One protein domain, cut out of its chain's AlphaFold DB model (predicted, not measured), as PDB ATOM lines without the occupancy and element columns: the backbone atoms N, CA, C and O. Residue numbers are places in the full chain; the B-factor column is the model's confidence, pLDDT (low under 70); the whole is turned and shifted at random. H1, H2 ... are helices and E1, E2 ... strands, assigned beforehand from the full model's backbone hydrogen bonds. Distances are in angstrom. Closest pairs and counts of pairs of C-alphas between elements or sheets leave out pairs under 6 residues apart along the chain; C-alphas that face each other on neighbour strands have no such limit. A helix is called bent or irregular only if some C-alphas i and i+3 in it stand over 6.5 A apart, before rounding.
ATOM      1  N   THR A 130      -8.499  26.635 -21.052       95.75
ATOM      2  CA  THR A 130      -8.616  25.194 -20.845       95.75
ATOM      3  C   THR A 130      -9.949  24.682 -21.379       95.75
ATOM      4  O   THR A 130     -11.013  25.224 -21.077       95.75
ATOM      5  N   VAL A 131      -9.901  23.605 -22.162       96.56
ATOM      6  CA  VAL A 131     -11.091  22.916 -22.675       96.56
ATOM      7  C   VAL A 131     -11.003  21.442 -22.317       96.56
ATOM      8  O   VAL A 131     -10.065  20.763 -22.732       96.56
ATOM      9  N   PHE A 132     -11.991  20.946 -21.580       97.12
ATOM     10  CA  PHE A 132     -12.141  19.526 -21.291       97.12
ATOM     11  C   PHE A 132     -12.920  18.856 -22.415       97.12
ATOM     12  O   PHE A 132     -13.993  19.321 -22.793       97.12
ATOM     13  N   HIS A 133     -12.398  17.756 -22.933       96.38
ATOM     14  CA  HIS A 133     -13.031  16.966 -23.979       96.38
ATOM     15  C   HIS A 133     -13.486  15.639 -23.399       96.38
ATOM     16  O   HIS A 133     -12.661  14.894 -22.869       96.38
ATOM     17  N   LEU A 134     -14.786  15.367 -23.496       95.31
ATOM     18  CA  LEU A 134     -15.412  14.136 -23.019       95.31
ATOM     19  C   LEU A 134     -16.037  13.377 -24.188       95.31
ATOM     20  O   LEU A 134     -16.722  14.002 -24.998       95.31
ATOM     21  N   PRO A 135     -15.905  12.044 -24.259       92.38
ATOM     22  CA  PRO A 135     -16.497  11.267 -25.346       92.38
ATOM     23  C   PRO A 135     -18.030  11.352 -25.358       92.38
ATOM     24  O   PRO A 135     -18.646  11.395 -26.424       92.38
ATOM     25  N   ASP A 136     -18.655  11.415 -24.179       92.25
ATOM     26  CA  ASP A 136     -20.106  11.444 -24.009       92.25
ATOM     27  C   ASP A 136     -20.480  12.328 -22.807       92.25
ATOM     28  O   ASP A 136     -20.000  12.125 -21.697       92.25
ATOM     29  N   LEU A 137     -21.349  13.322 -23.020       92.69
ATOM     30  CA  LEU A 137     -21.840  14.205 -21.949       92.69
ATOM     31  C   LEU A 137     -23.040  13.618 -21.192       92.69
ATOM     32  O   LEU A 137     -23.459  14.187 -20.188       92.69
ATOM     33  N   THR A 138     -23.616  12.517 -21.680       92.06
ATOM     34  CA  THR A 138     -24.710  11.798 -21.007       92.06
ATOM     35  C   THR A 138     -24.191  10.720 -20.059       92.06
ATOM     36  O   THR A 138     -24.867  10.369 -19.096       92.06
ATOM     37  N   ARG A 139     -22.966  10.237 -20.297       93.06
ATOM     38  CA  ARG A 139     -22.240   9.277 -19.460       93.06
ATOM     39  C   ARG A 139     -20.922   9.895 -19.022       93.06
ATOM     40  O   ARG A 139     -19.864   9.618 -19.578       93.06
ATOM     41  N   VAL A 140     -21.035  10.797 -18.055       93.38
ATOM     42  CA  VAL A 140     -19.909  11.559 -17.519       93.38
ATOM     43  C   VAL A 140     -18.968  10.618 -16.758       93.38
ATOM     44  O   VAL A 140     -19.448   9.920 -15.864       93.38
ATOM     45  N   PRO A 141     -17.656  10.605 -17.066       93.75
ATOM     46  CA  PRO A 141     -16.682   9.846 -16.286       93.75
ATOM     47  C   PRO A 141     -16.673  10.308 -14.831       93.75
ATOM     48  O   PRO A 141     -16.781  11.511 -14.570       93.75
ATOM     49  N   GLY A 142     -16.472   9.389 -13.884       92.69
ATOM     50  CA  GLY A 142     -16.490   9.714 -12.452       92.69
ATOM     51  C   GLY A 142     -15.594  10.907 -12.077       92.69
ATOM     52  O   GLY A 142     -16.007  11.768 -11.299       92.69
ATOM     53  N   SER A 143     -14.424  11.022 -12.719       93.50
ATOM     54  CA  SER A 143     -13.443  12.109 -12.547       93.50
ATOM     55  C   SER A 143     -13.937  13.509 -12.941       93.50
ATOM     56  O   SER A 143     -13.304  14.501 -12.589       93.50
ATOM     57  N   MET A 144     -15.060  13.605 -13.655       96.06
ATOM     58  CA  MET A 144     -15.606  14.849 -14.212       96.06
ATOM     59  C   MET A 144     -16.951  15.251 -13.602       96.06
ATOM     60  O   MET A 144     -17.486  16.310 -13.942       96.06
ATOM     61  N   THR A 145     -17.482  14.439 -12.684       94.00
ATOM     62  CA  THR A 145     -18.780  14.658 -12.028       94.00
ATOM     63  C   THR A 145     -18.834  16.018 -11.332       94.00
ATOM     64  O   THR A 145     -19.743  16.803 -11.593       94.00
ATOM     65  N   ASP A 146     -17.813  16.335 -10.531       93.81
ATOM     66  CA  ASP A 146     -17.712  17.587  -9.768       93.81
ATOM     67  C   ASP A 146     -17.707  18.832 -10.675       93.81
ATOM     68  O   ASP A 146     -18.289  19.864 -10.341       93.81
ATOM     69  N   LEU A 147     -17.078  18.741 -11.855       94.94
ATOM     70  CA  LEU A 147     -17.048  19.845 -12.818       94.94
ATOM     71  C   LEU A 147     -18.413  20.071 -13.479       94.94
ATOM     72  O   LEU A 147     -18.808  21.213 -13.724       94.94
ATOM     73  N   LEU A 148     -19.111  18.985 -13.822       95.38
ATOM     74  CA  LEU A 148     -20.370  19.048 -14.563       95.38
ATOM     75  C   LEU A 148     -21.602  19.219 -13.672       95.38
ATOM     76  O   LEU A 148     -22.668  19.575 -14.188       95.38
ATOM     77  N   GLN A 149     -21.465  19.039 -12.358       92.88
ATOM     78  CA  GLN A 149     -22.522  19.317 -11.395       92.88
ATOM     79  C   GLN A 149     -22.979  20.781 -11.500       92.88
ATOM     80  O   GLN A 149     -22.204  21.716 -11.324       92.88
ATOM     81  N   GLY A 150     -24.258  20.982 -11.831       91.31
ATOM     82  CA  GLY A 150     -24.843  22.315 -12.015       91.31
ATOM     83  C   GLY A 150     -24.400  23.048 -13.289       91.31
ATOM     84  O   GLY A 150     -24.775  24.204 -13.471       91.31
ATOM     85  N   SER A 151     -23.622  22.409 -14.171       94.81
ATOM     86  CA  SER A 151     -23.145  23.036 -15.409       94.81
ATOM     87  C   SER A 151     -24.292  23.530 -16.295       94.81
ATOM     88  O   SER A 151     -25.352  22.909 -16.413       94.81
ATOM     89  N   ARG A 152     -24.063  24.663 -16.961       95.38
ATOM     90  CA  ARG A 152     -25.038  25.292 -17.863       95.38
ATOM     91  C   ARG A 152     -24.715  24.997 -19.329       95.38
ATOM     92  O   ARG A 152     -23.566  24.669 -19.639       95.38
ATOM     93  N   PRO A 153     -25.694  25.095 -20.249       96.00
ATOM     94  CA  PRO A 153     -25.411  25.061 -21.683       96.00
ATOM     95  C   PRO A 153     -24.359  26.114 -22.064       96.00
ATOM     96  O   PRO A 153     -24.401  27.241 -21.565       96.00
ATOM     97  N   GLY A 154     -23.401  25.726 -22.907       93.69
ATOM     98  CA  GLY A 154     -22.394  26.628 -23.465       93.69
ATOM     99  C   GLY A 154     -22.883  27.378 -24.712       93.69
ATOM    100  O   GLY A 154     -24.081  27.481 -24.965       93.69
ATOM    101  N   ASP A 155     -21.943  27.900 -25.505       92.00
ATOM    102  CA  ASP A 155     -22.226  28.630 -26.754       92.00
ATOM    103  C   ASP A 155     -22.565  27.707 -27.947       92.00
ATOM    104  O   ASP A 155     -22.883  28.191 -29.034       92.00
ATOM    105  N   GLY A 156     -22.451  26.385 -27.768       87.00
ATOM    106  CA  GLY A 156     -22.695  25.358 -28.784       87.00
ATOM    107  C   GLY A 156     -21.677  25.330 -29.932       87.00
ATOM    108  O   GLY A 156     -21.832  24.544 -30.864       87.00
ATOM    109  N   LYS A 157     -20.645  26.186 -29.900       88.25
ATOM    110  CA  LYS A 157     -19.607  26.286 -30.939       88.25
ATOM    111  C   LYS A 157     -18.236  25.932 -30.387       88.25
ATOM    112  O   LYS A 157     -17.569  25.016 -30.866       88.25
ATOM    113  N   ASN A 158     -17.799  26.685 -29.385       87.88
ATOM    114  CA  ASN A 158     -16.542  26.461 -28.686       87.88
ATOM    115  C   ASN A 158     -16.745  25.634 -27.421       87.88
ATOM    116  O   ASN A 158     -15.779  25.045 -26.941       87.88
ATOM    117  N   CYS A 159     -17.973  25.617 -26.900       95.12
ATOM    118  CA  CYS A 159     -18.310  25.059 -25.614       95.12
ATOM    119  C   CYS A 159     -19.708  24.448 -25.584       95.12
ATOM    120  O   CYS A 159     -20.691  25.143 -25.835       95.12
ATOM    121  N   ASP A 160     -19.810  23.176 -25.200       96.50
ATOM    122  CA  ASP A 160     -21.104  22.499 -25.079       96.50
ATOM    123  C   ASP A 160     -21.695  22.680 -23.678       96.50
ATOM    124  O   ASP A 160     -22.897  22.908 -23.516       96.50
ATOM    125  N   ARG A 161     -20.840  22.625 -22.650       96.56
ATOM    126  CA  ARG A 161     -21.193  22.888 -21.253       96.56
ATOM    127  C   ARG A 161     -20.178  23.821 -20.620       96.56
ATOM    128  O   ARG A 161     -18.979  23.684 -20.841       96.56
ATOM    129  N   LEU A 162     -20.663  24.734 -19.793       95.00
ATOM    130  CA  LEU A 162     -19.831  25.633 -19.009       95.00
ATOM    131  C   LEU A 162     -19.969  25.278 -17.529       95.00
ATOM    132  O   LEU A 162     -21.089  25.227 -17.010       95.00
ATOM    133  N   GLY A 163     -18.838  25.023 -16.867       92.06
ATOM    134  CA  GLY A 163     -18.795  24.737 -15.433       92.06
ATOM    135  C   GLY A 163     -19.461  25.846 -14.610       92.06
ATOM    136  O   GLY A 163     -19.349  27.031 -14.938       92.06
ATOM    137  N   ALA A 164     -20.172  25.454 -13.552       91.69
ATOM    138  CA  ALA A 164     -20.945  26.371 -12.708       91.69
ATOM    139  C   ALA A 164     -20.108  27.110 -11.652       91.69
ATOM    140  O   ALA A 164     -20.605  28.024 -11.002       91.69
ATOM    141  N   HIS A 165     -18.850  26.708 -11.484       91.06
ATOM    142  CA  HIS A 165     -17.947  27.208 -10.451       91.06
ATOM    143  C   HIS A 165     -17.263  28.521 -10.856       91.06
ATOM    144  O   HIS A 165     -17.152  28.822 -12.044       91.06
ATOM    145  N   ASP A 166     -16.740  29.261  -9.870       86.19
ATOM    146  CA  ASP A 166     -16.067  30.568 -10.043       86.19
ATOM    147  C   ASP A 166     -14.926  30.567 -11.073       86.19
ATOM    148  O   ASP A 166     -14.589  31.602 -11.648       86.19
ATOM    149  N   VAL A 167     -14.280  29.415 -11.260       91.50
ATOM    150  CA  VAL A 167     -13.285  29.198 -12.309       91.50
ATOM    151  C   VAL A 167     -13.980  28.450 -13.429       91.50
ATOM    152  O   VAL A 167     -14.002  27.221 -13.469       91.50
ATOM    153  N   HIS A 168     -14.597  29.215 -14.324       86.62
ATOM    154  CA  HIS A 168     -15.324  28.641 -15.440       86.62
ATOM    155  C   HIS A 168     -14.383  27.845 -16.338       86.62
ATOM    156  O   HIS A 168     -13.399  28.366 -16.862       86.62
ATOM    157  N   ALA A 169     -14.739  26.586 -16.557       91.19
ATOM    158  CA  ALA A 169     -14.089  25.742 -17.533       91.19
ATOM    159  C   ALA A 169     -15.078  25.297 -18.595       91.19
ATOM    160  O   ALA A 169     -16.242  24.986 -18.314       91.19
ATOM    161  N   CYS A 170     -14.580  25.259 -19.822       95.94
ATOM    162  CA  CYS A 170     -15.351  24.779 -20.937       95.94
ATOM    163  C   CYS A 170     -15.257  23.258 -21.055       95.94
ATOM    164  O   CYS A 170     -14.160  22.701 -21.024       95.94
ATOM    165  N   VAL A 171     -16.397  22.599 -21.252       97.00
ATOM    166  CA  VAL A 171     -16.478  21.172 -21.558       97.00
ATOM    167  C   VAL A 171     -17.107  20.989 -22.934       97.00
ATOM    168  O   VAL A 171     -18.156  21.562 -23.247       97.00
ATOM    169  N   LYS A 172     -16.456  20.179 -23.761       95.94
ATOM    170  CA  LYS A 172     -16.871  19.837 -25.113       95.94
ATOM    171  C   LYS A 172     -17.078  18.330 -25.223       95.94
ATOM    172  O   LYS A 172     -16.289  17.545 -24.701       95.94
ATOM    173  N   ARG A 173     -18.139  17.928 -25.915       93.94
ATOM    174  CA  ARG A 173     -18.332  16.554 -26.355       93.94
ATOM    175  C   ARG A 173     -17.417  16.305 -27.542       93.94
ATOM    176  O   ARG A 173     -17.610  16.880 -28.613       93.94
ATOM    177  N   ASP A 174     -16.444  15.436 -27.352       86.50
ATOM    178  CA  ASP A 174     -15.493  15.070 -28.377       86.50
ATOM    179  C   ASP A 174     -14.959  13.648 -28.148       86.50
ATOM    180  O   ASP A 174     -14.281  13.367 -27.161       86.50
ATOM    181  N   ALA A 175     -15.257  12.749 -29.087       73.25
ATOM    182  CA  ALA A 175     -14.733  11.382 -29.103       73.25
ATOM    183  C   ALA A 175     -13.364  11.275 -29.812       73.25
ATOM    184  O   ALA A 175     -12.801  10.181 -29.926       73.25
ATOM    185  N   SER A 176     -12.817  12.398 -30.302       68.69
ATOM    186  CA  SER A 176     -11.642  12.441 -31.180       68.69
ATOM    187  C   SER A 176     -10.338  11.985 -30.536       68.69
ATOM    188  O   SER A 176      -9.392  11.723 -31.275       68.69
ATOM    189  N   SER A 357       7.162  25.566 -19.434       95.50
ATOM    190  CA  SER A 357       6.870  26.135 -18.116       95.50
ATOM    191  C   SER A 357       5.454  26.735 -18.032       95.50
ATOM    192  O   SER A 357       4.754  26.556 -17.033       95.50
ATOM    193  N   LEU A 358       4.975  27.353 -19.115       96.94
ATOM    194  CA  LEU A 358       3.616  27.891 -19.212       96.94
ATOM    195  C   LEU A 358       2.565  26.782 -19.381       96.94
ATOM    196  O   LEU A 358       1.500  26.851 -18.767       96.94
ATOM    197  N   VAL A 359       2.879  25.722 -20.134       97.00
ATOM    198  CA  VAL A 359       2.032  24.515 -20.227       97.00
ATOM    199  C   VAL A 359       1.864  23.857 -18.860       97.00
ATOM    200  O   VAL A 359       0.751  23.478 -18.496       97.00
ATOM    201  N   ARG A 360       2.937  23.770 -18.065       95.81
ATOM    202  CA  ARG A 360       2.884  23.245 -16.691       95.81
ATOM    203  C   ARG A 360       1.961  24.080 -15.815       95.81
ATOM    204  O   ARG A 360       1.124  23.509 -15.126       95.81
ATOM    205  N   ALA A 361       2.053  25.407 -15.896       95.88
ATOM    206  CA  ALA A 361       1.157  26.299 -15.166       95.88
ATOM    207  C   ALA A 361      -0.316  26.119 -15.588       95.88
ATOM    208  O   ALA A 361      -1.192  26.051 -14.726       95.88
ATOM    209  N   GLN A 362      -0.594  25.974 -16.891       96.75
ATOM    210  CA  GLN A 362      -1.946  25.698 -17.395       96.75
ATOM    211  C   GLN A 362      -2.481  24.343 -16.916       96.75
ATOM    212  O   GLN A 362      -3.626  24.262 -16.469       96.75
ATOM    213  N   ARG A 363      -1.648  23.296 -16.952       96.44
ATOM    214  CA  ARG A 363      -1.979  21.971 -16.414       96.44
ATOM    215  C   ARG A 363      -2.293  22.047 -14.928       96.44
ATOM    216  O   ARG A 363      -3.340  21.579 -14.504       96.44
ATOM    217  N   ASP A 364      -1.417  22.650 -14.134       95.19
ATOM    218  CA  ASP A 364      -1.586  22.701 -12.680       95.19
ATOM    219  C   ASP A 364      -2.803  23.554 -12.286       95.19
ATOM    220  O   ASP A 364      -3.401  23.341 -11.232       95.19
ATOM    221  N   ALA A 365      -3.230  24.481 -13.148       95.56
ATOM    222  CA  ALA A 365      -4.450  25.256 -12.962       95.56
ATOM    223  C   ALA A 365      -5.745  24.461 -13.219       95.56
ATOM    224  O   ALA A 365      -6.800  24.877 -12.745       95.56
ATOM    225  N   VAL A 366      -5.693  23.302 -13.890       95.75
ATOM    226  CA  VAL A 366      -6.864  22.438 -14.159       95.75
ATOM    227  C   VAL A 366      -7.614  22.057 -12.885       95.75
ATOM    228  O   VAL A 366      -8.840  21.979 -12.897       95.75
ATOM    229  N   GLN A 367      -6.901  21.888 -11.769       95.38
ATOM    230  CA  GLN A 367      -7.481  21.555 -10.462       95.38
ATOM    231  C   GLN A 367      -8.530  22.559  -9.963       95.38
ATOM    232  O   GLN A 367      -9.312  22.258  -9.068       95.38
ATOM    233  N   TRP A 368      -8.541  23.768 -10.522       94.94
ATOM    234  CA  TRP A 368      -9.471  24.815 -10.140       94.94
ATOM    235  C   TRP A 368     -10.823  24.738 -10.829       94.94
ATOM    236  O   TRP A 368     -11.758  25.373 -10.352       94.94
ATOM    237  N   ALA A 369     -10.943  23.985 -11.923       95.00
ATOM    238  CA  ALA A 369     -12.125  24.033 -12.780       95.00
ATOM    239  C   ALA A 369     -13.421  23.603 -12.064       95.00
ATOM    240  O   ALA A 369     -14.491  24.117 -12.381       95.00
ATOM    241  N   ALA A 370     -13.336  22.711 -11.070       93.81
ATOM    242  CA  ALA A 370     -14.476  22.331 -10.227       93.81
ATOM    243  C   ALA A 370     -14.636  23.204  -8.962       93.81
ATOM    244  O   ALA A 370     -15.372  22.857  -8.047       93.81
ATOM    245  N   GLY A 371     -13.926  24.329  -8.868       91.81
ATOM    246  CA  GLY A 371     -13.959  25.222  -7.711       91.81
ATOM    247  C   GLY A 371     -13.099  24.760  -6.526       91.81
ATOM    248  O   GLY A 371     -12.619  23.628  -6.450       91.81
ATOM    249  N   ARG A 372     -12.896  25.672  -5.560       91.44
ATOM    250  CA  ARG A 372     -12.008  25.443  -4.402       91.44
ATOM    251  C   ARG A 372     -12.427  24.243  -3.557       91.44
ATOM    252  O   ARG A 372     -11.580  23.452  -3.162       91.44
ATOM    253  N   GLY A 373     -13.723  24.121  -3.267       90.62
ATOM    254  CA  GLY A 373     -14.235  23.064  -2.395       90.62
ATOM    255  C   GLY A 373     -13.860  21.671  -2.901       90.62
ATOM    256  O   GLY A 373     -13.381  20.852  -2.121       90.62
ATOM    257  N   HIS A 374     -13.996  21.441  -4.207       92.19
ATOM    258  CA  HIS A 374     -13.623  20.183  -4.850       92.19
ATOM    259  C   HIS A 374     -12.102  20.048  -5.024       92.19
ATOM    260  O   HIS A 374     -11.554  18.972  -4.795       92.19
ATOM    261  N   ARG A 375     -11.375  21.141  -5.308       92.50
ATOM    262  CA  ARG A 375      -9.898  21.133  -5.297       92.50
ATOM    263  C   ARG A 375      -9.336  20.626  -3.964       92.50
ATOM    264  O   ARG A 375      -8.420  19.807  -3.975       92.50
ATOM    265  N   ASP A 376      -9.872  21.124  -2.851       90.69
ATOM    266  CA  ASP A 376      -9.322  20.900  -1.510       90.69
ATOM    267  C   ASP A 376      -9.860  19.624  -0.843       90.69
ATOM    268  O   ASP A 376      -9.120  18.961  -0.122       90.69
ATOM    269  N   ARG A 377     -11.138  19.268  -1.059       89.25
ATOM    270  CA  ARG A 377     -11.786  18.127  -0.381       89.25
ATOM    271  C   ARG A 377     -11.788  16.843  -1.203       89.25
ATOM    272  O   ARG A 377     -11.500  15.789  -0.647       89.25
ATOM    273  N   SER A 378     -12.143  16.917  -2.490       87.06
ATOM    274  CA  SER A 378     -12.163  15.752  -3.392       87.06
ATOM    275  C   SER A 378     -10.877  15.613  -4.205       87.06
ATOM    276  O   SER A 378     -10.680  14.598  -4.866       87.06
ATOM    277  N   GLY A 379      -9.981  16.604  -4.137       92.44
ATOM    278  CA  GLY A 379      -8.732  16.594  -4.883       92.44
ATOM    279  C   GLY A 379      -8.941  16.727  -6.386       92.44
ATOM    280  O   GLY A 379      -8.152  16.174  -7.136       92.44
ATOM    281  N   PHE A 380      -9.981  17.435  -6.842       94.88
ATOM    282  CA  PHE A 380     -10.311  17.528  -8.266       94.88
ATOM    283  C   PHE A 380      -9.109  17.932  -9.146       94.88
ATOM    284  O   PHE A 380      -8.253  18.740  -8.764       94.88
ATOM    285  N   GLY A 381      -9.082  17.390 -10.364       94.88
ATOM    286  CA  GLY A 381      -8.092  17.679 -11.395       94.88
ATOM    287  C   GLY A 381      -7.198  16.486 -11.708       94.88
ATOM    288  O   GLY A 381      -7.456  15.353 -11.303       94.88
ATOM    289  N   PHE A 382      -6.129  16.762 -12.448       95.50
ATOM    290  CA  PHE A 382      -5.224  15.745 -12.966       95.50
ATOM    291  C   PHE A 382      -3.771  16.131 -12.704       95.50
ATOM    292  O   PHE A 382      -3.435  17.314 -12.650       95.50
ATOM    293  N   GLU A 383      -2.919  15.133 -12.517       93.62
ATOM    294  CA  GLU A 383      -1.489  15.307 -12.285       93.62
ATOM    295  C   GLU A 383      -0.675  14.320 -13.115       93.62
ATOM    296  O   GLU A 383      -1.189  13.331 -13.638       93.62
ATOM    297  N   ARG A 384       0.614  14.611 -13.273       90.56
ATOM    298  CA  ARG A 384       1.530  13.694 -13.952       90.56
ATOM    299  C   ARG A 384       1.757  12.461 -13.085       90.56
ATOM    300  O   ARG A 384       1.817  12.562 -11.864       90.56
ATOM    301  N   THR A 385       1.971  11.323 -13.729       83.19
ATOM    302  CA  THR A 385       2.437  10.114 -13.041       83.19
ATOM    303  C   THR A 385       3.891  10.270 -12.583       83.19
ATOM    304  O   THR A 385       4.727  10.797 -13.318       83.19
ATOM    305  N   ASP A 386       4.199   9.785 -11.379       78.31
ATOM    306  CA  ASP A 386       5.552   9.763 -10.800       78.31
ATOM    307  C   ASP A 386       6.162   8.351 -10.858       78.31
ATOM    308  O   ASP A 386       6.666   7.794  -9.883       78.31
ATOM    309  N   PHE A 387       6.031   7.696 -12.013       82.56
ATOM    310  CA  PHE A 387       6.513   6.331 -12.181       82.56
ATOM    311  C   PHE A 387       8.028   6.293 -12.423       82.56
ATOM    312  O   PHE A 387       8.544   7.032 -13.257       82.56
ATOM    313  N   ARG A 388       8.750   5.369 -11.771       81.62
ATOM    314  CA  ARG A 388      10.226   5.283 -11.842       81.62
ATOM    315  C   ARG A 388      10.769   5.202 -13.272       81.62
ATOM    316  O   ARG A 388      11.774   5.832 -13.576       81.62
ATOM    317  N   THR A 389      10.099   4.473 -14.166       79.19
ATOM    318  CA  THR A 389      10.511   4.349 -15.581       79.19
ATOM    319  C   THR A 389      10.377   5.667 -16.372       79.19
ATOM    320  O   THR A 389      10.808   5.757 -17.518       79.19
ATOM    321  N   GLN A 390       9.799   6.698 -15.755       81.88
ATOM    322  CA  GLN A 390       9.659   8.066 -16.255       81.88
ATOM    323  C   GLN A 390      10.507   9.072 -15.456       81.88
ATOM    324  O   GLN A 390      10.352  10.271 -15.653       81.88
ATOM    325  N   ALA A 391      11.385   8.638 -14.539       75.94
ATOM    326  CA  ALA A 391      12.104   9.552 -13.640       75.94
ATOM    327  C   ALA A 391      12.879  10.650 -14.396       75.94
ATOM    328  O   ALA A 391      12.857  11.814 -13.996       75.94
ATOM    329  N   GLU A 392      13.476  10.286 -15.535       74.81
ATOM    330  CA  GLU A 392      14.245  11.185 -16.403       74.81
ATOM    331  C   GLU A 392      13.378  12.119 -17.257       74.81
ATOM    332  O   GLU A 392      13.839  13.180 -17.687       74.81
ATOM    333  N   ASN A 393      12.120  11.743 -17.487       79.75
ATOM    334  CA  ASN A 393      11.146  12.472 -18.287       79.75
ATOM    335  C   ASN A 393       9.747  12.233 -17.711       79.75
ATOM    336  O   ASN A 393       9.066  11.285 -18.102       79.75
ATOM    337  N   ARG A 394       9.336  13.084 -16.762       74.44
ATOM    338  CA  ARG A 394       8.146  12.900 -15.909       74.44
ATOM    339  C   ARG A 394       6.793  13.007 -16.639       74.44
ATOM    340  O   ARG A 394       5.846  13.549 -16.083       74.44
ATOM    341  N   GLY A 395       6.679  12.540 -17.878       72.06
ATOM    342  CA  GLY A 395       5.396  12.372 -18.553       72.06
ATOM    343  C   GLY A 395       4.879  13.591 -19.308       72.06
ATOM    344  O   GLY A 395       3.676  13.685 -19.499       72.06
ATOM    345  N   GLU A 396       5.736  14.529 -19.718       87.56
ATOM    346  CA  GLU A 396       5.339  15.670 -20.555       87.56
ATOM    347  C   GLU A 396       6.162  15.663 -21.841       87.56
ATOM    348  O   GLU A 396       7.327  16.057 -21.868       87.56
ATOM    349  N   TYR A 397       5.562  15.133 -22.901       92.19
ATOM    350  CA  TYR A 397       6.263  14.776 -24.124       92.19
ATOM    351  C   TYR A 397       6.028  15.799 -25.219       92.19
ATOM    352  O   TYR A 397       4.898  16.209 -25.458       92.19
ATOM    353  N   LEU A 398       7.082  16.148 -25.949       93.50
ATOM    354  CA  LEU A 398       6.958  16.882 -27.201       93.50
ATOM    355  C   LEU A 398       6.776  15.882 -28.352       93.50
ATOM    356  O   LEU A 398       7.726  15.201 -28.742       93.50
ATOM    357  N   LEU A 399       5.555  15.770 -28.873       93.19
ATOM    358  CA  LEU A 399       5.169  14.785 -29.890       93.19
ATOM    359  C   LEU A 399       4.657  15.472 -31.158       93.19
ATOM    360  O   LEU A 399       4.083  16.559 -31.097       93.19
ATOM    361  N   ARG A 400       4.846  14.821 -32.313       92.31
ATOM    362  CA  ARG A 400       4.265  15.263 -33.585       92.31
ATOM    363  C   ARG A 400       2.963  14.518 -33.851       92.31
ATOM    364  O   ARG A 400       2.933  13.288 -33.800       92.31
ATOM    365  N   GLY A 401       1.888  15.263 -34.091       91.06
ATOM    366  CA  GLY A 401       0.586  14.709 -34.456       91.06
ATOM    367  C   GLY A 401       0.538  14.254 -35.915       91.06
ATOM    368  O   GLY A 401       1.396  14.607 -36.724       91.06
ATOM    369  N   ALA A 402      -0.506  13.509 -36.283       88.06
ATOM    370  CA  ALA A 402      -0.757  13.104 -37.673       88.06
ATOM    371  C   ALA A 402      -0.950  14.292 -38.643       88.06
ATOM    372  O   ALA A 402      -0.741  14.157 -39.848       88.06
ATOM    373  N   ASP A 403      -1.311  15.462 -38.117       88.62
ATOM    374  CA  ASP A 403      -1.388  16.744 -38.827       88.62
ATOM    375  C   ASP A 403      -0.015  17.418 -39.029       88.62
ATOM    376  O   ASP A 403       0.056  18.538 -39.533       88.62
ATOM    377  N   ARG A 404       1.073  16.732 -38.649       88.19
ATOM    378  CA  ARG A 404       2.472  17.184 -38.691       88.19
ATOM    379  C   ARG A 404       2.792  18.378 -37.794       88.19
ATOM    380  O   ARG A 404       3.856  18.977 -37.947       88.19
ATOM    381  N   ARG A 405       1.925  18.702 -36.839       92.44
ATOM    382  CA  ARG A 405       2.162  19.765 -35.858       92.44
ATOM    383  C   ARG A 405       2.819  19.231 -34.594       92.44
ATOM    384  O   ARG A 405       2.654  18.054 -34.269       92.44
ATOM    385  N   LEU A 406       3.556  20.083 -33.878       94.00
ATOM    386  CA  LEU A 406       4.131  19.715 -32.578       94.00
ATOM    387  C   LEU A 406       3.189  20.074 -31.433       94.00
ATOM    388  O   LEU A 406       2.646  21.179 -31.371       94.00
ATOM    389  N   TYR A 407       3.102  19.164 -30.470       96.00
ATOM    390  CA  TYR A 407       2.286  19.300 -29.278       96.00
ATOM    391  C   TYR A 407       3.059  18.870 -28.038       96.00
ATOM    392  O   TYR A 407       3.791  17.881 -28.062       96.00
ATOM    393  N   TYR A 408       2.837  19.577 -26.935       96.31
ATOM    394  CA  TYR A 408       3.087  19.031 -25.610       96.31
ATOM    395  C   TYR A 408       1.937  18.098 -25.252       96.31
ATOM    396  O   TYR A 408       0.782  18.517 -25.291       96.31
ATOM    397  N   VAL A 409       2.258  16.849 -24.927       95.38
ATOM    398  CA  VAL A 409       1.314  15.779 -24.607       95.38
ATOM    399  C   VAL A 409       1.665  15.210 -23.241       95.38
ATOM    400  O   VAL A 409       2.745  14.650 -23.046       95.38
ATOM    401  N   THR A 410       0.727  15.321 -22.309       95.12
ATOM    402  CA  THR A 410       0.909  14.943 -20.909       95.12
ATOM    403  C   THR A 410      -0.146  13.916 -20.515       95.12
ATOM    404  O   THR A 410      -1.292  14.301 -20.279       95.12
ATOM    405  N   PRO A 411       0.182  12.614 -20.444       94.38
ATOM    406  CA  PRO A 411      -0.685  11.624 -19.815       94.38
ATOM    407  C   PRO A 411      -0.784  11.879 -18.309       94.38
ATOM    408  O   PRO A 411       0.227  12.133 -17.649       94.38
ATOM    409  N   MET A 412      -1.992  11.818 -17.760       95.25
ATOM    410  CA  MET A 412      -2.269  12.232 -16.388       95.25
ATOM    411  C   MET A 412      -3.156  11.241 -15.635       95.25
ATOM    412  O   MET A 412      -4.068  10.624 -16.194       95.25
ATOM    413  N   THR A 413      -2.896  11.140 -14.338       94.62
ATOM    414  CA  THR A 413      -3.702  10.428 -13.347       94.62
ATOM    415  C   THR A 413      -4.651  11.412 -12.655       94.62
ATOM    416  O   THR A 413      -4.400  12.623 -12.668       94.62
ATOM    417  N   PRO A 414      -5.756  10.947 -12.048       94.44
ATOM    418  CA  PRO A 414      -6.570  11.819 -11.211       94.44
ATOM    419  C   PRO A 414      -5.770  12.253  -9.977       94.44
ATOM    420  O   PRO A 414      -5.080  11.438  -9.363       94.44
ATOM    421  N   ARG A 415      -5.884  13.531  -9.609       94.25
ATOM    422  CA  ARG A 415      -5.263  14.081  -8.396       94.25
ATOM    423  C   ARG A 415      -5.842  13.443  -7.136       94.25
ATOM    424  O   ARG A 415      -6.993  13.010  -7.117       94.25
ATOM    425  N   ALA A 416      -5.022  13.387  -6.086       88.50
ATOM    426  CA  ALA A 416      -5.372  12.802  -4.786       88.50
ATOM    427  C   ALA A 416      -5.892  11.348  -4.861       88.50
ATOM    428  O   ALA A 416      -6.539  10.857  -3.933       88.50
ATOM    429  N   SER A 417      -5.587  10.638  -5.951       88.00
ATOM    430  CA  SER A 417      -5.938   9.238  -6.145       88.00
ATOM    431  C   SER A 417      -4.725   8.347  -5.912       88.00
ATOM    432  O   SER A 417      -3.601   8.681  -6.271       88.00
ATOM    433  N   ARG A 418      -4.954   7.155  -5.353       85.00
ATOM    434  CA  ARG A 418      -3.924   6.099  -5.314       85.00
ATOM    435  C   ARG A 418      -3.772   5.389  -6.661       85.00
ATOM    436  O   ARG A 418      -2.823   4.631  -6.846       85.00
ATOM    437  N   SER A 419      -4.719   5.591  -7.578       84.88
ATOM    438  CA  SER A 419      -4.681   4.977  -8.899       84.88
ATOM    439  C   SER A 419      -3.551   5.562  -9.742       84.88
ATOM    440  O   SER A 419      -3.419   6.776  -9.862       84.88
ATOM    441  N   GLN A 420      -2.771   4.684 -10.372       86.31
ATOM    442  CA  GLN A 420      -1.770   5.045 -11.383       86.31
ATOM    443  C   GLN A 420      -2.329   4.923 -12.812       86.31
ATOM    444  O   GLN A 420      -1.567   4.871 -13.778       86.31
ATOM    445  N   SER A 421      -3.657   4.829 -12.952       92.00
ATOM    446  CA  SER A 421      -4.328   4.791 -14.249       92.00
ATOM    447  C   SER A 421      -4.309   6.166 -14.908       92.00
ATOM    448  O   SER A 421      -4.797   7.151 -14.352       92.00
ATOM    449  N   LEU A 422      -3.777   6.206 -16.121       94.06
ATOM    450  CA  LEU A 422      -3.762   7.366 -16.994       94.06
ATOM    451  C   LEU A 422      -5.136   7.479 -17.651       94.06
ATOM    452  O   LEU A 422      -5.464   6.713 -18.555       94.06
ATOM    453  N   ILE A 423      -5.952   8.400 -17.143       94.69
ATOM    454  CA  ILE A 423      -7.350   8.586 -17.565       94.69
ATOM    455  C   ILE A 423      -7.575   9.907 -18.300       94.69
ATOM    456  O   ILE A 423      -8.685  10.180 -18.752       94.69
ATOM    457  N   ALA A 424      -6.551  10.756 -18.380       95.31
ATOM    458  CA  ALA A 424      -6.633  12.029 -19.069       95.31
ATOM    459  C   ALA A 424      -5.330  12.363 -19.795       95.31
ATOM    460  O   ALA A 424      -4.249  11.939 -19.387       95.31
ATOM    461  N   TYR A 425      -5.438  13.159 -20.854       95.44
ATOM    462  CA  TYR A 425      -4.313  13.631 -21.652       95.44
ATOM    463  C   TYR A 425      -4.420  15.134 -21.856       95.44
ATOM    464  O   TYR A 425      -5.375  15.632 -22.452       95.44
ATOM    465  N   GLY A 426      -3.424  15.851 -21.349       96.00
ATOM    466  CA  GLY A 426      -3.247  17.275 -21.569       96.00
ATOM    467  C   GLY A 426      -2.498  17.520 -22.870       96.00
ATOM    468  O   GLY A 426      -1.433  16.944 -23.068       96.00
ATOM    469  N   ILE A 427      -3.042  18.350 -23.754       96.38
ATOM    470  CA  ILE A 427      -2.486  18.625 -25.078       96.38
ATOM    471  C   ILE A 427      -2.435  20.133 -25.306       96.38
ATOM    472  O   ILE A 427      -3.464  20.811 -25.267       96.38
ATOM    473  N   ALA A 428      -1.244  20.653 -25.592       97.12
ATOM    474  CA  ALA A 428      -1.029  22.052 -25.954       97.12
ATOM    475  C   ALA A 428      -0.242  22.143 -27.268       97.12
ATOM    476  O   ALA A 428       0.813  21.513 -27.366       97.12
ATOM    477  N   PRO A 429      -0.682  22.933 -28.266       97.19
ATOM    478  CA  PRO A 429       0.147  23.242 -29.426       97.19
ATOM    479  C   PRO A 429       1.479  23.857 -28.985       97.19
ATOM    480  O   PRO A 429       1.495  24.827 -28.223       97.19
ATOM    481  N   ALA A 430       2.580  23.287 -29.463       97.69
ATOM    482  CA  ALA A 430       3.934  23.694 -29.104       97.69
ATOM    483  C   ALA A 430       4.618  24.502 -30.215       97.69
ATOM    484  O   ALA A 430       5.531  25.264 -29.928       97.69
ATOM    485  N   ASP A 431       4.179  24.363 -31.468       96.94
ATOM    486  CA  ASP A 431       4.777  24.957 -32.678       96.94
ATOM    487  C   ASP A 431       4.246  26.353 -33.048       96.94
ATOM    488  O   ASP A 431       4.581  26.887 -34.103       96.94
ATOM    489  N   GLN A 432       3.421  26.961 -32.197       97.81
ATOM    490  CA  GLN A 432       2.915  28.314 -32.408       97.81
ATOM    491  C   GLN A 432       2.910  29.117 -31.113       97.81
ATOM    492  O   GLN A 432       2.696  28.570 -30.031       97.81
ATOM    493  N   VAL A 433       3.081  30.428 -31.230       98.25
ATOM    494  CA  VAL A 433       2.936  31.355 -30.106       98.25
ATOM    495  C   VAL A 433       2.477  32.719 -30.607       98.25
ATOM    496  O   VAL A 433       2.836  33.137 -31.709       98.25
ATOM    497  N   ASP A 434       1.680  33.406 -29.796       98.00
ATOM    498  CA  ASP A 434       1.243  34.780 -30.024       98.00
ATOM    499  C   ASP A 434       1.392  35.554 -28.708       98.00
ATOM    500  O   ASP A 434       0.870  35.137 -27.674       98.00
ATOM    501  N   ASP A 435       2.164  36.639 -28.722       96.81
ATOM    502  CA  ASP A 435       2.483  37.430 -27.532       96.81
ATOM    503  C   ASP A 435       1.199  37.864 -26.808       96.81
ATOM    504  O   ASP A 435       0.228  38.323 -27.413       96.81
ATOM    505  N   ARG A 436       1.213  37.716 -25.483       95.25
ATOM    506  CA  ARG A 436       0.115  37.953 -24.539       95.25
ATOM    507  C   ARG A 436      -1.079  37.014 -24.668       95.25
ATOM    508  O   ARG A 436      -2.055  37.196 -23.939       95.25
ATOM    509  N   ARG A 437      -1.016  35.998 -25.527       96.75
ATOM    510  CA  ARG A 437      -2.100  35.041 -25.724       96.75
ATOM    511  C   ARG A 437      -1.645  33.627 -25.386       96.75
ATOM    512  O   ARG A 437      -0.760  33.066 -26.022       96.75
ATOM    513  N   LEU A 438      -2.313  33.029 -24.405       97.62
ATOM    514  CA  LEU A 438      -2.138  31.616 -24.088       97.62
ATOM    515  C   LEU A 438      -2.621  30.743 -25.256       97.62
ATOM    516  O   LEU A 438      -3.676  31.004 -25.854       97.62
ATOM    517  N   ASN A 439      -1.880  29.674 -25.546       97.88
ATOM    518  CA  ASN A 439      -2.394  28.600 -26.389       97.88
ATOM    519  C   ASN A 439      -3.497  27.851 -25.631       97.88
ATOM    520  O   ASN A 439      -3.467  27.762 -24.402       97.88
ATOM    521  N   ARG A 440      -4.481  27.303 -26.354       96.31
ATOM    522  CA  ARG A 440      -5.510  26.471 -25.718       96.31
ATOM    523  C   ARG A 440      -4.875  25.207 -25.140       96.31
ATOM    524  O   ARG A 440      -4.081  24.556 -25.818       96.31
ATOM    525  N   TYR A 441      -5.268  24.876 -23.915       97.19
ATOM    526  CA  TYR A 441      -4.888  23.646 -23.236       97.19
ATOM    527  C   TYR A 441      -6.061  22.669 -23.274       97.19
ATOM    528  O   TYR A 441      -7.119  22.914 -22.694       97.19
ATOM    529  N   HIS A 442      -5.905  21.575 -24.006       96.62
ATOM    530  CA  HIS A 442      -6.951  20.582 -24.196       96.62
ATOM    531  C   HIS A 442      -6.755  19.426 -23.222       96.62
ATOM    532  O   HIS A 442      -5.711  18.786 -23.237       96.62
ATOM    533  N   VAL A 443      -7.753  19.143 -22.390       97.00
ATOM    534  CA  VAL A 443      -7.739  18.011 -21.459       97.00
ATOM    535  C   VAL A 443      -8.717  16.966 -21.972       97.00
ATOM    536  O   VAL A 443      -9.922  17.086 -21.772       97.00
ATOM    537  N   HIS A 444      -8.213  15.953 -22.667       96.38
ATOM    538  CA  HIS A 444      -9.026  14.827 -23.119       96.38
ATOM    539  C   HIS A 444      -9.172  13.829 -21.984       96.38
ATOM    540  O   HIS A 444      -8.177  13.244 -21.565       96.38
ATOM    541  N   VAL A 445     -10.391  13.648 -21.482       95.88
ATOM    542  CA  VAL A 445     -10.680  12.711 -20.392       95.88
ATOM    543  C   VAL A 445     -11.363  11.486 -20.977       95.88
ATOM    544  O   VAL A 445     -12.341  11.597 -21.716       95.88
ATOM    545  N   LEU A 446     -10.816  10.319 -20.661       93.94
ATOM    546  CA  LEU A 446     -11.314   9.041 -21.141       93.94
ATOM    547  C   LEU A 446     -12.608   8.644 -20.424       93.94
ATOM    548  O   LEU A 446     -12.852   9.048 -19.285       93.94
TER     549      LEU A 446
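What this domain is: This is residues 130 to 176 and 357 to 446 of the 580 residues of an uncharacterized protein of Actinomadura craniellae (UniProt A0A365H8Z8). One strongly twisted sheet of seven strands makes the core, with helix H2 lying slantwise over one face, mainly over E6. Helix H1 packs on the sheet beside its strands, H3 sits off the sheet near H1 and H2, and of the long link between E3 and E4 residues 388 to 393 stick out. The printed part has 137 residues, with three named helices and seven named strands that follow each other along the chain as E1, H1, E2, H2, H3, E3, E4, E5, E6 and E7; the sheet is mixed, with parallel and antiparallel neighbour pairs, and it is branched, E5 being the strand with three neighbours. The class is mixed, helices and strands, though named elements hold 63 residues, under half. The whole is compact, with a radius of gyration of the C-alphas of 14.7 A and spans of 40 by 35 by 29 A.

Where its parts are: The longest strand, E5, holds residues 406 to 414, 25.2 A from first to last C-alpha. E6 is residues 424 to 429, 16.7 A, and E7 residues 441 to 445, ending at C-alpha 445 (-10.680, 12.711, -20.392). E1, residues 130 to 134, begins at C-alpha 130 (-8.616, 25.194, -20.845). E2 is residues 170 to 173, E3 residues 382 to 384 and E4 residues 397 to 401. H2, residues 357 to 368, runs 18.2 A from C-alpha 357 (6.870, 26.135, -18.116). H1 is residues 142 to 148, irregular, with C-alphas 143 and 146 7.5 A apart; H3 is residues 371 to 377.

How they stand to each other: E4 E5 E6 E7 form a meander, each strand the antiparallel neighbour of the one before. N 410 and O 426 of E5 and E6 are 2.8 A apart, and N 427 and O 442 of E6 and E7 2.8 A. E3 and E4 lie on one side of E5 in staggered pairing, with N 383 and O 413 at 2.9 A and N 399 and O 407 at 2.9 A. E1 is parallel to E7, N 133 to O 443 2.8 A, and to E2, N 132 to O 170 2.8 A. E1, H1, E2 form a strand-helix-strand unit, two parallel neighbour strands with a helix between, its crossover right-handed. H2 is on the sheet at a height of 8.3 A, at 41 degrees to E6 on the local plane; its closest C-alphas to E6 are Val 359 and Ala 428, 6.9 A. H3 is close to but not clearly touching H2, about perpendicular at 78 degrees, with the closest C-alphas, Gln 367 and Arg 375, 5.7 A apart. Every O i to N i+4 pair is within hydrogen-bond range in H3, 6 of 8 in H2 and 1 of 3 in H1, where 3 of 4 O i to N i+3 pairs are.

The domain as a whole: The farthest C-alphas, Asp 155 and Arg 388, are 42.7 A apart. Residues 177 to 356 are not printed, and C-alphas 176 and 357 are 26.5 A apart across the cut. The long links are H1 to E2, E3 to E4 and E6 to E7. The mean pLDDT of the printed part is 92.1; residue 176 is under 70.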